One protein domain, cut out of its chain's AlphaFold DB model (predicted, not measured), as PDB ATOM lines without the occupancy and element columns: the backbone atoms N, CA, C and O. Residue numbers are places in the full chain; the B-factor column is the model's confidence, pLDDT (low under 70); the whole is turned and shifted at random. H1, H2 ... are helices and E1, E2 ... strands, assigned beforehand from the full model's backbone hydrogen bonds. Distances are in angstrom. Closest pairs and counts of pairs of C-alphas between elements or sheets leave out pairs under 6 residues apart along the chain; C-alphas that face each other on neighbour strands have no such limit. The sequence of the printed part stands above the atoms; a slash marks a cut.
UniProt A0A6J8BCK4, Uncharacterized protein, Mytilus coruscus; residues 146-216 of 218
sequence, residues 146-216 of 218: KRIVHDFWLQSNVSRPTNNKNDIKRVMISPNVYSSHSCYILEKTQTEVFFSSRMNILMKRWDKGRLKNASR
ATOM      1  N   LYS A 146     -19.091 -57.817  -0.192       84.38
ATOM      2  CA  LYS A 146     -18.719 -57.065   1.018       84.38
ATOM      3  C   LYS A 146     -17.713 -55.960   0.708       84.38
ATOM      4  O   LYS A 146     -17.892 -54.847   1.185       84.38
ATOM      5  N   ARG A 147     -16.697 -56.255  -0.113       87.62
ATOM      6  CA  ARG A 147     -15.692 -55.273  -0.537       87.62
ATOM      7  C   ARG A 147     -16.324 -54.132  -1.328       87.62
ATOM      8  O   ARG A 147     -16.100 -52.982  -0.995       87.62
ATOM      9  N   ILE A 148     -17.194 -54.443  -2.287       87.69
ATOM     10  CA  ILE A 148     -17.916 -53.419  -3.059       87.69
ATOM     11  C   ILE A 148     -18.756 -52.523  -2.141       87.69
ATOM     12  O   ILE A 148     -18.742 -51.307  -2.294       87.69
ATOM     13  N   VAL A 149     -19.477 -53.110  -1.180       86.38
ATOM     14  CA  VAL A 149     -20.274 -52.348  -0.206       86.38
ATOM     15  C   VAL A 149     -19.372 -51.464   0.656       86.38
ATOM     16  O   VAL A 149     -19.674 -50.292   0.851       86.38
ATOM     17  N   HIS A 150     -18.263 -52.006   1.149       86.38
ATOM     18  CA  HIS A 150     -17.284 -51.267   1.939       86.38
ATOM     19  C   HIS A 150     -16.697 -50.077   1.166       86.38
ATOM     20  O   HIS A 150     -16.737 -48.951   1.656       86.38
ATOM     21  N   ASP A 151     -16.228 -50.310  -0.060       89.06
ATOM     22  CA  ASP A 151     -15.618 -49.287  -0.910       89.06
ATOM     23  C   ASP A 151     -16.631 -48.207  -1.304       89.06
ATOM     24  O   ASP A 151     -16.281 -47.034  -1.389       89.06
ATOM     25  N   PHE A 152     -17.899 -48.585  -1.497       87.81
ATOM     26  CA  PHE A 152     -18.991 -47.643  -1.728       87.81
ATOM     27  C   PHE A 152     -19.198 -46.699  -0.538       87.81
ATOM     28  O   PHE A 152     -19.287 -45.488  -0.721       87.81
ATOM     29  N   TRP A 153     -19.253 -47.233   0.686       85.31
ATOM     30  CA  TRP A 153     -19.449 -46.402   1.876       85.31
ATOM     31  C   TRP A 153     -18.228 -45.539   2.195       85.31
ATOM     32  O   TRP A 153     -18.399 -44.442   2.713       85.31
ATOM     33  N   LEU A 154     -17.018 -45.976   1.844       85.38
ATOM     34  CA  LEU A 154     -15.786 -45.194   2.008       85.38
ATOM     35  C   LEU A 154     -15.674 -43.971   1.092       85.38
ATOM     36  O   LEU A 154     -14.760 -43.165   1.273       85.38
ATOM     37  N   GLN A 155     -16.552 -43.826   0.101       86.31
ATOM     38  CA  GLN A 155     -16.530 -42.656  -0.767       86.31
ATOM     39  C   GLN A 155     -16.813 -41.391   0.054       86.31
ATOM     40  O   GLN A 155     -17.795 -41.317   0.795       86.31
ATOM     41  N   SER A 156     -15.962 -40.375  -0.110       75.50
ATOM     42  CA  SER A 156     -15.977 -39.133   0.682       75.50
ATOM     43  C   SER A 156     -17.273 -38.325   0.567       75.50
ATOM     44  O   SER A 156     -17.571 -37.503   1.425       75.50
ATOM     45  N   ASN A 157     -18.056 -38.562  -0.484       81.38
ATOM     46  CA  ASN A 157     -19.362 -37.954  -0.737       81.38
ATOM     47  C   ASN A 157     -20.544 -38.741  -0.133       81.38
ATOM     48  O   ASN A 157     -21.694 -38.323  -0.295       81.38
ATOM     49  N   VAL A 158     -20.286 -39.895   0.489       82.81
ATOM     50  CA  VAL A 158     -21.298 -40.770   1.101       82.81
ATOM     51  C   VAL A 158     -21.089 -40.863   2.607       82.81
ATOM     52  O   VAL A 158     -22.054 -40.756   3.364       82.81
ATOM     53  N   SER A 159     -19.849 -41.046   3.062       86.06
ATOM     54  CA  SER A 159     -19.530 -41.036   4.487       86.06
ATOM     55  C   SER A 159     -18.120 -40.517   4.752       86.06
ATOM     56  O   SER A 159     -17.254 -40.533   3.878       86.06
ATOM     57  N   ARG A 160     -17.881 -40.071   5.985       86.12
ATOM     58  CA  ARG A 160     -16.551 -39.663   6.450       86.12
ATOM     59  C   ARG A 160     -16.273 -40.179   7.860       86.12
ATOM     60  O   ARG A 160     -17.213 -40.358   8.641       86.12
ATOM     61  N   PRO A 161     -15.001 -40.392   8.231       87.62
ATOM     62  CA  PRO A 161     -14.663 -40.751   9.598       87.62
ATOM     63  C   PRO A 161     -14.966 -39.583  10.546       87.62
ATOM     64  O   PRO A 161     -14.725 -38.417  10.223       87.62
ATOM     65  N   THR A 162     -15.451 -39.890  11.750       83.06
ATOM     66  CA  THR A 162     -15.787 -38.865  12.755       83.06
ATOM     67  C   THR A 162     -14.557 -38.110  13.279       83.06
ATOM     68  O   THR A 162     -14.687 -37.033  13.849       83.06
ATOM     69  N   ASN A 163     -13.352 -38.667  13.097       81.81
ATOM     70  CA  ASN A 163     -12.060 -38.148  13.576       81.81
ATOM     71  C   ASN A 163     -11.939 -37.955  15.105       81.81
ATOM     72  O   ASN A 163     -10.919 -37.488  15.608       81.81
ATOM     73  N   ASN A 164     -12.956 -38.363  15.859       86.75
ATOM     74  CA  ASN A 164     -12.984 -38.342  17.309       86.75
ATOM     75  C   ASN A 164     -12.378 -39.635  17.877       86.75
ATOM     76  O   ASN A 164     -12.720 -40.739  17.451       86.75
ATOM     77  N   LYS A 165     -11.507 -39.513  18.885       83.69
ATOM     78  CA  LYS A 165     -10.856 -40.663  19.540       83.69
ATOM     79  C   LYS A 165     -11.855 -41.585  20.246       83.69
ATOM     80  O   LYS A 165     -11.591 -42.780  20.358       83.69
ATOM     81  N   ASN A 166     -12.991 -41.043  20.688       85.44
ATOM     82  CA  ASN A 166     -14.053 -41.811  21.347       85.44
ATOM     83  C   ASN A 166     -14.859 -42.666  20.354       85.44
ATOM     84  O   ASN A 166     -15.463 -43.661  20.745       85.44
ATOM     85  N   ASP A 167     -14.795 -42.334  19.063       85.94
ATOM     86  CA  ASP A 167     -15.539 -42.982  17.985       85.94
ATOM     87  C   ASP A 167     -14.687 -44.026  17.249       85.94
ATOM     88  O   ASP A 167     -14.787 -44.216  16.036       85.94
ATOM     89  N   ILE A 168     -13.822 -44.721  17.993       87.06
ATOM     90  CA  ILE A 168     -12.996 -45.821  17.493       87.06
ATOM     91  C   ILE A 168     -13.482 -47.120  18.133       87.06
ATOM     92  O   ILE A 168     -13.303 -47.356  19.330       87.06
ATOM     93  N   LYS A 169     -14.054 -48.011  17.321       86.62
ATOM     94  CA  LYS A 169     -14.479 -49.342  17.763       86.62
ATOM     95  C   LYS A 169     -13.334 -50.334  17.624       86.62
ATOM     96  O   LYS A 169     -12.648 -50.380  16.604       86.62
ATOM     97  N   ARG A 170     -13.127 -51.153  18.657       87.62
ATOM     98  CA  ARG A 170     -12.092 -52.193  18.672       87.62
ATOM     99  C   ARG A 170     -12.721 -53.571  18.571       87.62
ATOM    100  O   ARG A 170     -13.615 -53.901  19.344       87.62
ATOM    101  N   VAL A 171     -12.211 -54.386  17.656       82.75
ATOM    102  CA  VAL A 171     -12.605 -55.789  17.493       82.75
ATOM    103  C   VAL A 171     -11.412 -56.668  17.843       82.75
ATOM    104  O   VAL A 171     -10.307 -56.454  17.349       82.75
ATOM    105  N   MET A 172     -11.611 -57.647  18.728       78.12
ATOM    106  CA  MET A 172     -10.554 -58.585  19.112       78.12
ATOM    107  C   MET A 172     -10.348 -59.620  17.995       78.12
ATOM    108  O   MET A 172     -11.241 -60.422  17.741       78.12
ATOM    109  N   ILE A 173      -9.176 -59.617  17.353       77.25
ATOM    110  CA  ILE A 173      -8.811 -60.584  16.295       77.25
ATOM    111  C   ILE A 173      -8.218 -61.856  16.914       77.25
ATOM    112  O   ILE A 173      -8.467 -62.972  16.471       77.25
ATOM    113  N   SER A 174      -7.401 -61.694  17.955       66.50
ATOM    114  CA  SER A 174      -6.803 -62.804  18.699       66.50
ATOM    115  C   SER A 174      -6.589 -62.394  20.162       66.50
ATOM    116  O   SER A 174      -6.792 -61.225  20.496       66.50
ATOM    117  N   PRO A 175      -6.216 -63.306  21.081       71.12
ATOM    118  CA  PRO A 175      -6.154 -62.962  22.499       71.12
ATOM    119  C   PRO A 175      -5.146 -61.832  22.771       71.12
ATOM    120  O   PRO A 175      -3.933 -62.030  22.625       71.12
ATOM    121  N   ASN A 176      -5.671 -60.688  23.220       73.50
ATOM    122  CA  ASN A 176      -4.979 -59.410  23.444       73.50
ATOM    123  C   ASN A 176      -4.477 -58.700  22.169       73.50
ATOM    124  O   ASN A 176      -3.594 -57.852  22.260       73.50
ATOM    125  N   VAL A 177      -5.013 -59.028  20.989       80.00
ATOM    126  CA  VAL A 177      -4.733 -58.324  19.726       80.00
ATOM    127  C   VAL A 177      -6.041 -57.774  19.177       80.00
ATOM    128  O   VAL A 177      -6.992 -58.528  18.949       80.00
ATOM    129  N   TYR A 178      -6.074 -56.465  18.951       87.81
ATOM    130  CA  TYR A 178      -7.268 -55.737  18.542       87.81
ATOM    131  C   TYR A 178      -7.037 -55.038  17.205       87.81
ATOM    132  O   TYR A 178      -5.980 -54.451  16.994       87.81
ATOM    133  N   SER A 179      -8.045 -55.076  16.340       85.50
ATOM    134  CA  SER A 179      -8.177 -54.165  15.205       85.50
ATOM    135  C   SER A 179      -8.984 -52.951  15.639       85.50
ATOM    136  O   SER A 179     -10.015 -53.106  16.299       85.50
ATOM    137  N   SER A 180      -8.530 -51.754  15.283       87.31
ATOM    138  CA  SER A 180      -9.254 -50.501  15.497       87.31
ATOM    139  C   SER A 180      -9.909 -50.033  14.203       87.31
ATOM    140  O   SER A 180      -9.239 -49.927  13.180       87.31
ATOM    141  N   HIS A 181     -11.193 -49.697  14.273       85.19
ATOM    142  CA  HIS A 181     -11.983 -49.182  13.161       85.19
ATOM    143  C   HIS A 181     -12.601 -47.842  13.559       85.19
ATOM    144  O   HIS A 181     -13.224 -47.741  14.618       85.19
ATOM    145  N   SER A 182     -12.436 -46.816  12.726       85.31
ATOM    146  CA  SER A 182     -13.144 -45.547  12.901       85.31
ATOM    147  C   SER A 182     -14.637 -45.744  12.649       85.31
ATOM    148  O   SER A 182     -15.027 -46.421  11.698       85.31
ATOM    149  N   CYS A 183     -15.483 -45.142  13.478       87.12
ATOM    150  CA  CYS A 183     -16.880 -44.939  13.121       87.12
ATOM    151  C   CYS A 183     -16.968 -43.897  12.002       87.12
ATOM    152  O   CYS A 183     -16.172 -42.954  11.941       87.12
ATOM    153  N   TYR A 184     -17.947 -44.089  11.126       86.38
ATOM    154  CA  TYR A 184     -18.234 -43.192  10.017       86.38
ATOM    155  C   TYR A 184     -19.579 -42.516  10.248       86.38
ATOM    156  O   TYR A 184     -20.529 -43.150  10.714       86.38
ATOM    157  N   ILE A 185     -19.641 -41.232   9.910       85.38
ATOM    158  CA  ILE A 185     -20.877 -40.464   9.817       85.38
ATOM    159  C   ILE A 185     -21.296 -40.460   8.354       85.38
ATOM    160  O   ILE A 185     -20.461 -40.299   7.464       85.38
ATOM    161  N   LEU A 186     -22.589 -40.660   8.115       87.38
ATOM    162  CA  LEU A 186     -23.160 -40.591   6.781       87.38
ATOM    163  C   LEU A 186     -23.372 -39.125   6.390       87.38
ATOM    164  O   LEU A 186     -24.068 -38.400   7.094       87.38
ATOM    165  N   GLU A 187     -22.796 -38.716   5.262       84.94
ATOM    166  CA  GLU A 187     -23.020 -37.393   4.657       84.94
ATOM    167  C   GLU A 187     -24.364 -37.328   3.925       84.94
ATOM    168  O   GLU A 187     -24.929 -36.257   3.729       84.94
ATOM    169  N   LYS A 188     -24.885 -38.493   3.527       82.75
ATOM    170  CA  LYS A 188     -26.208 -38.651   2.921       82.75
ATOM    171  C   LYS A 188     -27.043 -39.617   3.727       82.75
ATOM    172  O   LYS A 188     -26.558 -40.668   4.153       82.75
ATOM    173  N   THR A 189     -28.327 -39.314   3.874       82.19
ATOM    174  CA  THR A 189     -29.249 -40.267   4.495       82.19
ATOM    175  C   THR A 189     -29.348 -41.534   3.640       82.19
ATOM    176  O   THR A 189     -29.205 -41.505   2.414       82.19
ATOM    177  N   GLN A 190     -29.619 -42.683   4.265       79.44
ATOM    178  CA  GLN A 190     -29.779 -43.949   3.536       79.44
ATOM    179  C   GLN A 190     -30.848 -43.841   2.430       79.44
ATOM    180  O   GLN A 190     -30.710 -44.430   1.357       79.44
ATOM    181  N   THR A 191     -31.885 -43.040   2.674       81.50
ATOM    182  CA  THR A 191     -32.942 -42.690   1.722       81.50
ATOM    183  C   THR A 191     -32.426 -41.901   0.521       81.50
ATOM    184  O   THR A 191     -32.722 -42.273  -0.612       81.50
ATOM    185  N   GLU A 192     -31.606 -40.868   0.716       84.06
ATOM    186  CA  GLU A 192     -31.003 -40.101  -0.387       84.06
ATOM    187  C   GLU A 192     -30.077 -40.963  -1.245       84.06
ATOM    188  O   GLU A 192     -30.089 -40.886  -2.478       84.06
ATOM    189  N   VAL A 193     -29.291 -41.826  -0.601       82.69
ATOM    190  CA  VAL A 193     -28.435 -42.793  -1.292       82.69
ATOM    191  C   VAL A 193     -29.276 -43.761  -2.127       82.69
ATOM    192  O   VAL A 193     -28.946 -44.034  -3.284       82.69
ATOM    193  N   PHE A 194     -30.397 -44.244  -1.586       82.56
ATOM    194  CA  PHE A 194     -31.316 -45.117  -2.311       82.56
ATOM    195  C   PHE A 194     -31.939 -44.419  -3.525       82.56
ATOM    196  O   PHE A 194     -31.897 -44.963  -4.631       82.56
ATOM    197  N   PHE A 195     -32.471 -43.207  -3.352       85.81
ATOM    198  CA  PHE A 195     -33.093 -42.458  -4.444       85.81
ATOM    199  C   PHE A 195     -32.088 -42.085  -5.533       85.81
ATOM    200  O   PHE A 195     -32.360 -42.314  -6.710       85.81
ATOM    201  N   SER A 196     -30.904 -41.594  -5.162       81.44
ATOM    202  CA  SER A 196     -29.844 -41.271  -6.127       81.44
ATOM    203  C   SER A 196     -29.373 -42.505  -6.903       81.44
ATOM    204  O   SER A 196     -29.231 -42.457  -8.125       81.44
ATOM    205  N   SER A 197     -29.218 -43.647  -6.231       81.25
ATOM    206  CA  SER A 197     -28.856 -44.912  -6.881       81.25
ATOM    207  C   SER A 197     -29.955 -45.401  -7.827       81.25
ATOM    208  O   SER A 197     -29.672 -45.781  -8.965       81.25
ATOM    209  N   ARG A 198     -31.222 -45.345  -7.395       82.19
ATOM    210  CA  ARG A 198     -32.382 -45.726  -8.210       82.19
ATOM    211  C   ARG A 198     -32.511 -44.844  -9.451       82.19
ATOM    212  O   ARG A 198     -32.715 -45.374 -10.541       82.19
ATOM    213  N   MET A 199     -32.345 -43.530  -9.306       75.31
ATOM    214  CA  MET A 199     -32.387 -42.591 -10.430       75.31
ATOM    215  C   MET A 199     -31.244 -42.830 -11.415       75.31
ATOM    216  O   MET A 199     -31.490 -42.907 -12.615       75.31
ATOM    217  N   ASN A 200     -30.024 -43.082 -10.937       80.56
ATOM    218  CA  ASN A 200     -28.896 -43.440 -11.802       80.56
ATOM    219  C   ASN A 200     -29.139 -44.730 -12.603       80.56
ATOM    220  O   ASN A 200     -28.753 -44.823 -13.769       80.56
ATOM    221  N   ILE A 201     -29.785 -45.733 -12.002       81.25
ATOM    222  CA  ILE A 201     -30.146 -46.977 -12.698       81.25
ATOM    223  C   ILE A 201     -31.215 -46.712 -13.762       81.25
ATOM    224  O   ILE A 201     -31.097 -47.216 -14.880       81.25
ATOM    225  N   LEU A 202     -32.242 -45.924 -13.430       74.50
ATOM    226  CA  LEU A 202     -33.303 -45.555 -14.366       74.50
ATOM    227  C   LEU A 202     -32.748 -44.768 -15.559       74.50
ATOM    228  O   LEU A 202     -33.045 -45.130 -16.694       74.50
ATOM    229  N   MET A 203     -31.867 -43.793 -15.320       71.31
ATOM    230  CA  MET A 203     -31.200 -43.015 -16.372       71.31
ATOM    231  C   MET A 203     -30.339 -43.904 -17.278       71.31
ATOM    232  O   MET A 203     -30.522 -43.914 -18.491       71.31
ATOM    233  N   LYS A 204     -29.494 -44.776 -16.709       74.94
ATOM    234  CA  LYS A 204     -28.690 -45.727 -17.505       74.94
ATOM    235  C   LYS A 204     -29.544 -46.699 -18.322       74.94
ATOM    236  O   LYS A 204     -29.119 -47.164 -19.381       74.94
ATOM    237  N   ARG A 205     -30.729 -47.064 -17.827       73.00
ATOM    238  CA  ARG A 205     -31.676 -47.928 -18.543       73.00
ATOM    239  C   ARG A 205     -32.379 -47.168 -19.670       73.00
ATOM    240  O   ARG A 205     -32.568 -47.747 -20.738       73.00
ATOM    241  N   TRP A 206     -32.697 -45.895 -19.450       70.56
ATOM    242  CA  TRP A 206     -33.248 -44.985 -20.455       70.56
ATOM    243  C   TRP A 206     -32.268 -44.757 -21.615       70.56
ATOM    244  O   TRP A 206     -32.633 -44.948 -22.775       70.56
ATOM    245  N   ASP A 207     -30.995 -44.486 -21.313       69.75
ATOM    246  CA  ASP A 207     -29.949 -44.283 -22.325       69.75
ATOM    247  C   ASP A 207     -29.687 -45.546 -23.158       69.75
ATOM    248  O   ASP A 207     -29.577 -45.487 -24.384       69.75
ATOM    249  N   LYS A 208     -29.687 -46.729 -22.525       67.56
ATOM    250  CA  LYS A 208     -29.602 -48.015 -23.243       67.56
ATOM    251  C   LYS A 208     -30.812 -48.277 -24.145       67.56
ATOM    252  O   LYS A 208     -30.659 -48.912 -25.185       67.56
ATOM    253  N   GLY A 209     -32.001 -47.822 -23.749       67.88
ATOM    254  CA  GLY A 209     -33.210 -47.898 -24.572       67.88
ATOM    255  C   GLY A 209     -33.122 -47.003 -25.810       67.88
ATOM    256  O   GLY A 209     -33.424 -47.458 -26.910       67.88
ATOM    257  N   ARG A 210     -32.621 -45.770 -25.653       60.97
ATOM    258  CA  ARG A 210     -32.362 -44.854 -26.775       60.97
ATOM    259  C   ARG A 210     -31.333 -45.401 -27.754       60.97
ATOM    260  O   ARG A 210     -31.590 -45.366 -28.949       60.97
ATOM    261  N   LEU A 211     -30.216 -45.942 -27.267       58.50
ATOM    262  CA  LEU A 211     -29.175 -46.513 -28.131       58.50
ATOM    263  C   LEU A 211     -29.696 -47.700 -28.956       58.50
ATOM    264  O   LEU A 211     -29.396 -47.788 -30.140       58.50
ATOM    265  N   LYS A 212     -30.537 -48.564 -28.366       58.19
ATOM    266  CA  LYS A 212     -31.186 -49.677 -29.086       58.19
ATOM    267  C   LYS A 212     -32.222 -49.226 -30.118       58.19
ATOM    268  O   LYS A 212     -32.418 -49.913 -31.116       58.19
ATOM    269  N   ASN A 213     -32.910 -48.116 -29.861       57.25
ATOM    270  CA  ASN A 213     -33.881 -47.559 -30.800       57.25
ATOM    271  C   ASN A 213     -33.188 -46.780 -31.927       57.25
ATOM    272  O   ASN A 213     -33.615 -46.877 -33.069       57.25
ATOM    273  N   ALA A 214     -32.083 -46.088 -31.640       56.19
ATOM    274  CA  ALA A 214     -31.260 -45.421 -32.647       56.19
ATOM    275  C   ALA A 214     -30.588 -46.421 -33.606       56.19
ATOM    276  O   ALA A 214     -30.554 -46.183 -34.804       56.19
ATOM    277  N   SER A 215     -30.145 -47.584 -33.111       55.62
ATOM    278  CA  SER A 215     -29.583 -48.663 -33.943       55.62
ATOM    279  C   SER A 215     -30.619 -49.468 -34.743       55.62
ATOM    280  O   SER A 215     -30.251 -50.430 -35.402       55.62
ATOM    281  N   ARG A 216     -31.916 -49.159 -34.610       54.16
ATOM    282  CA  ARG A 216     -33.018 -49.779 -35.373       54.16
ATOM    283  C   ARG A 216     -33.565 -48.872 -36.483       54.16
ATOM    284  O   ARG A 216     -34.439 -49.308 -37.221       54.16
TER     285      ARG A 216
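This is residues 146 to 216 of the 218 residues of an uncharacterized protein of Mytilus coruscus (UniProt A0A6J8BCK4). An antiparallel hairpin, E2 and E3, reaches to one end of an extended model and a long lone helix, H2, to the other; between them a small two-strand sheet, E1 and E4, joins the two, and the short helix H1 sticks out sideways with residues 146 to 152. Residues 194 to 216, mostly H2, stick out as a free arm that makes much of the length. The printed part has 71 residues, in the order H1, E1, E2, E3, E4, H2, of mixed class, helices and strands. The whole is extended, with a radius of gyration of the C-alphas of 19.3 A and spans of 66 by 24 by 16 A.

E2 is residues 168 to 174, 18.1 A long, and E3 is residues 177 to 182, 16.8 A. E4 is residues 184 to 186 and E1 residues 159 to 161. H1, residues 146 to 153, begins at C-alpha 146 (-18.719, -57.065, 1.018). H2, residues 190 to 214, is 36.2 A long and ends at C-alpha 214 (-31.260, -45.421, -32.647).

E2 and E3 form an antiparallel hairpin at 153 degrees, with N 171 and O 179 2.9 A apart, within hydrogen-bond range. E3 runs on into E4 at 26 degrees across one residue. E4 and E1 are antiparallel at 151 degrees, with N 160 and O 185 3.0 A apart, within hydrogen-bond range. The closest C-alphas of H1 and E1, Trp 153 and Ser 159, are 6.0 A apart. H1 and H2 are apart. In both helices every O i to N i+4 pair is within hydrogen-bond range.

The C-alphas farthest apart, Asn 176 and Arg 216, are 65.9 A apart. The printed part has no cut and no long link. The mean pLDDT of the printed part is 79.4; residue 174 and residues 207 to 216 are under 70.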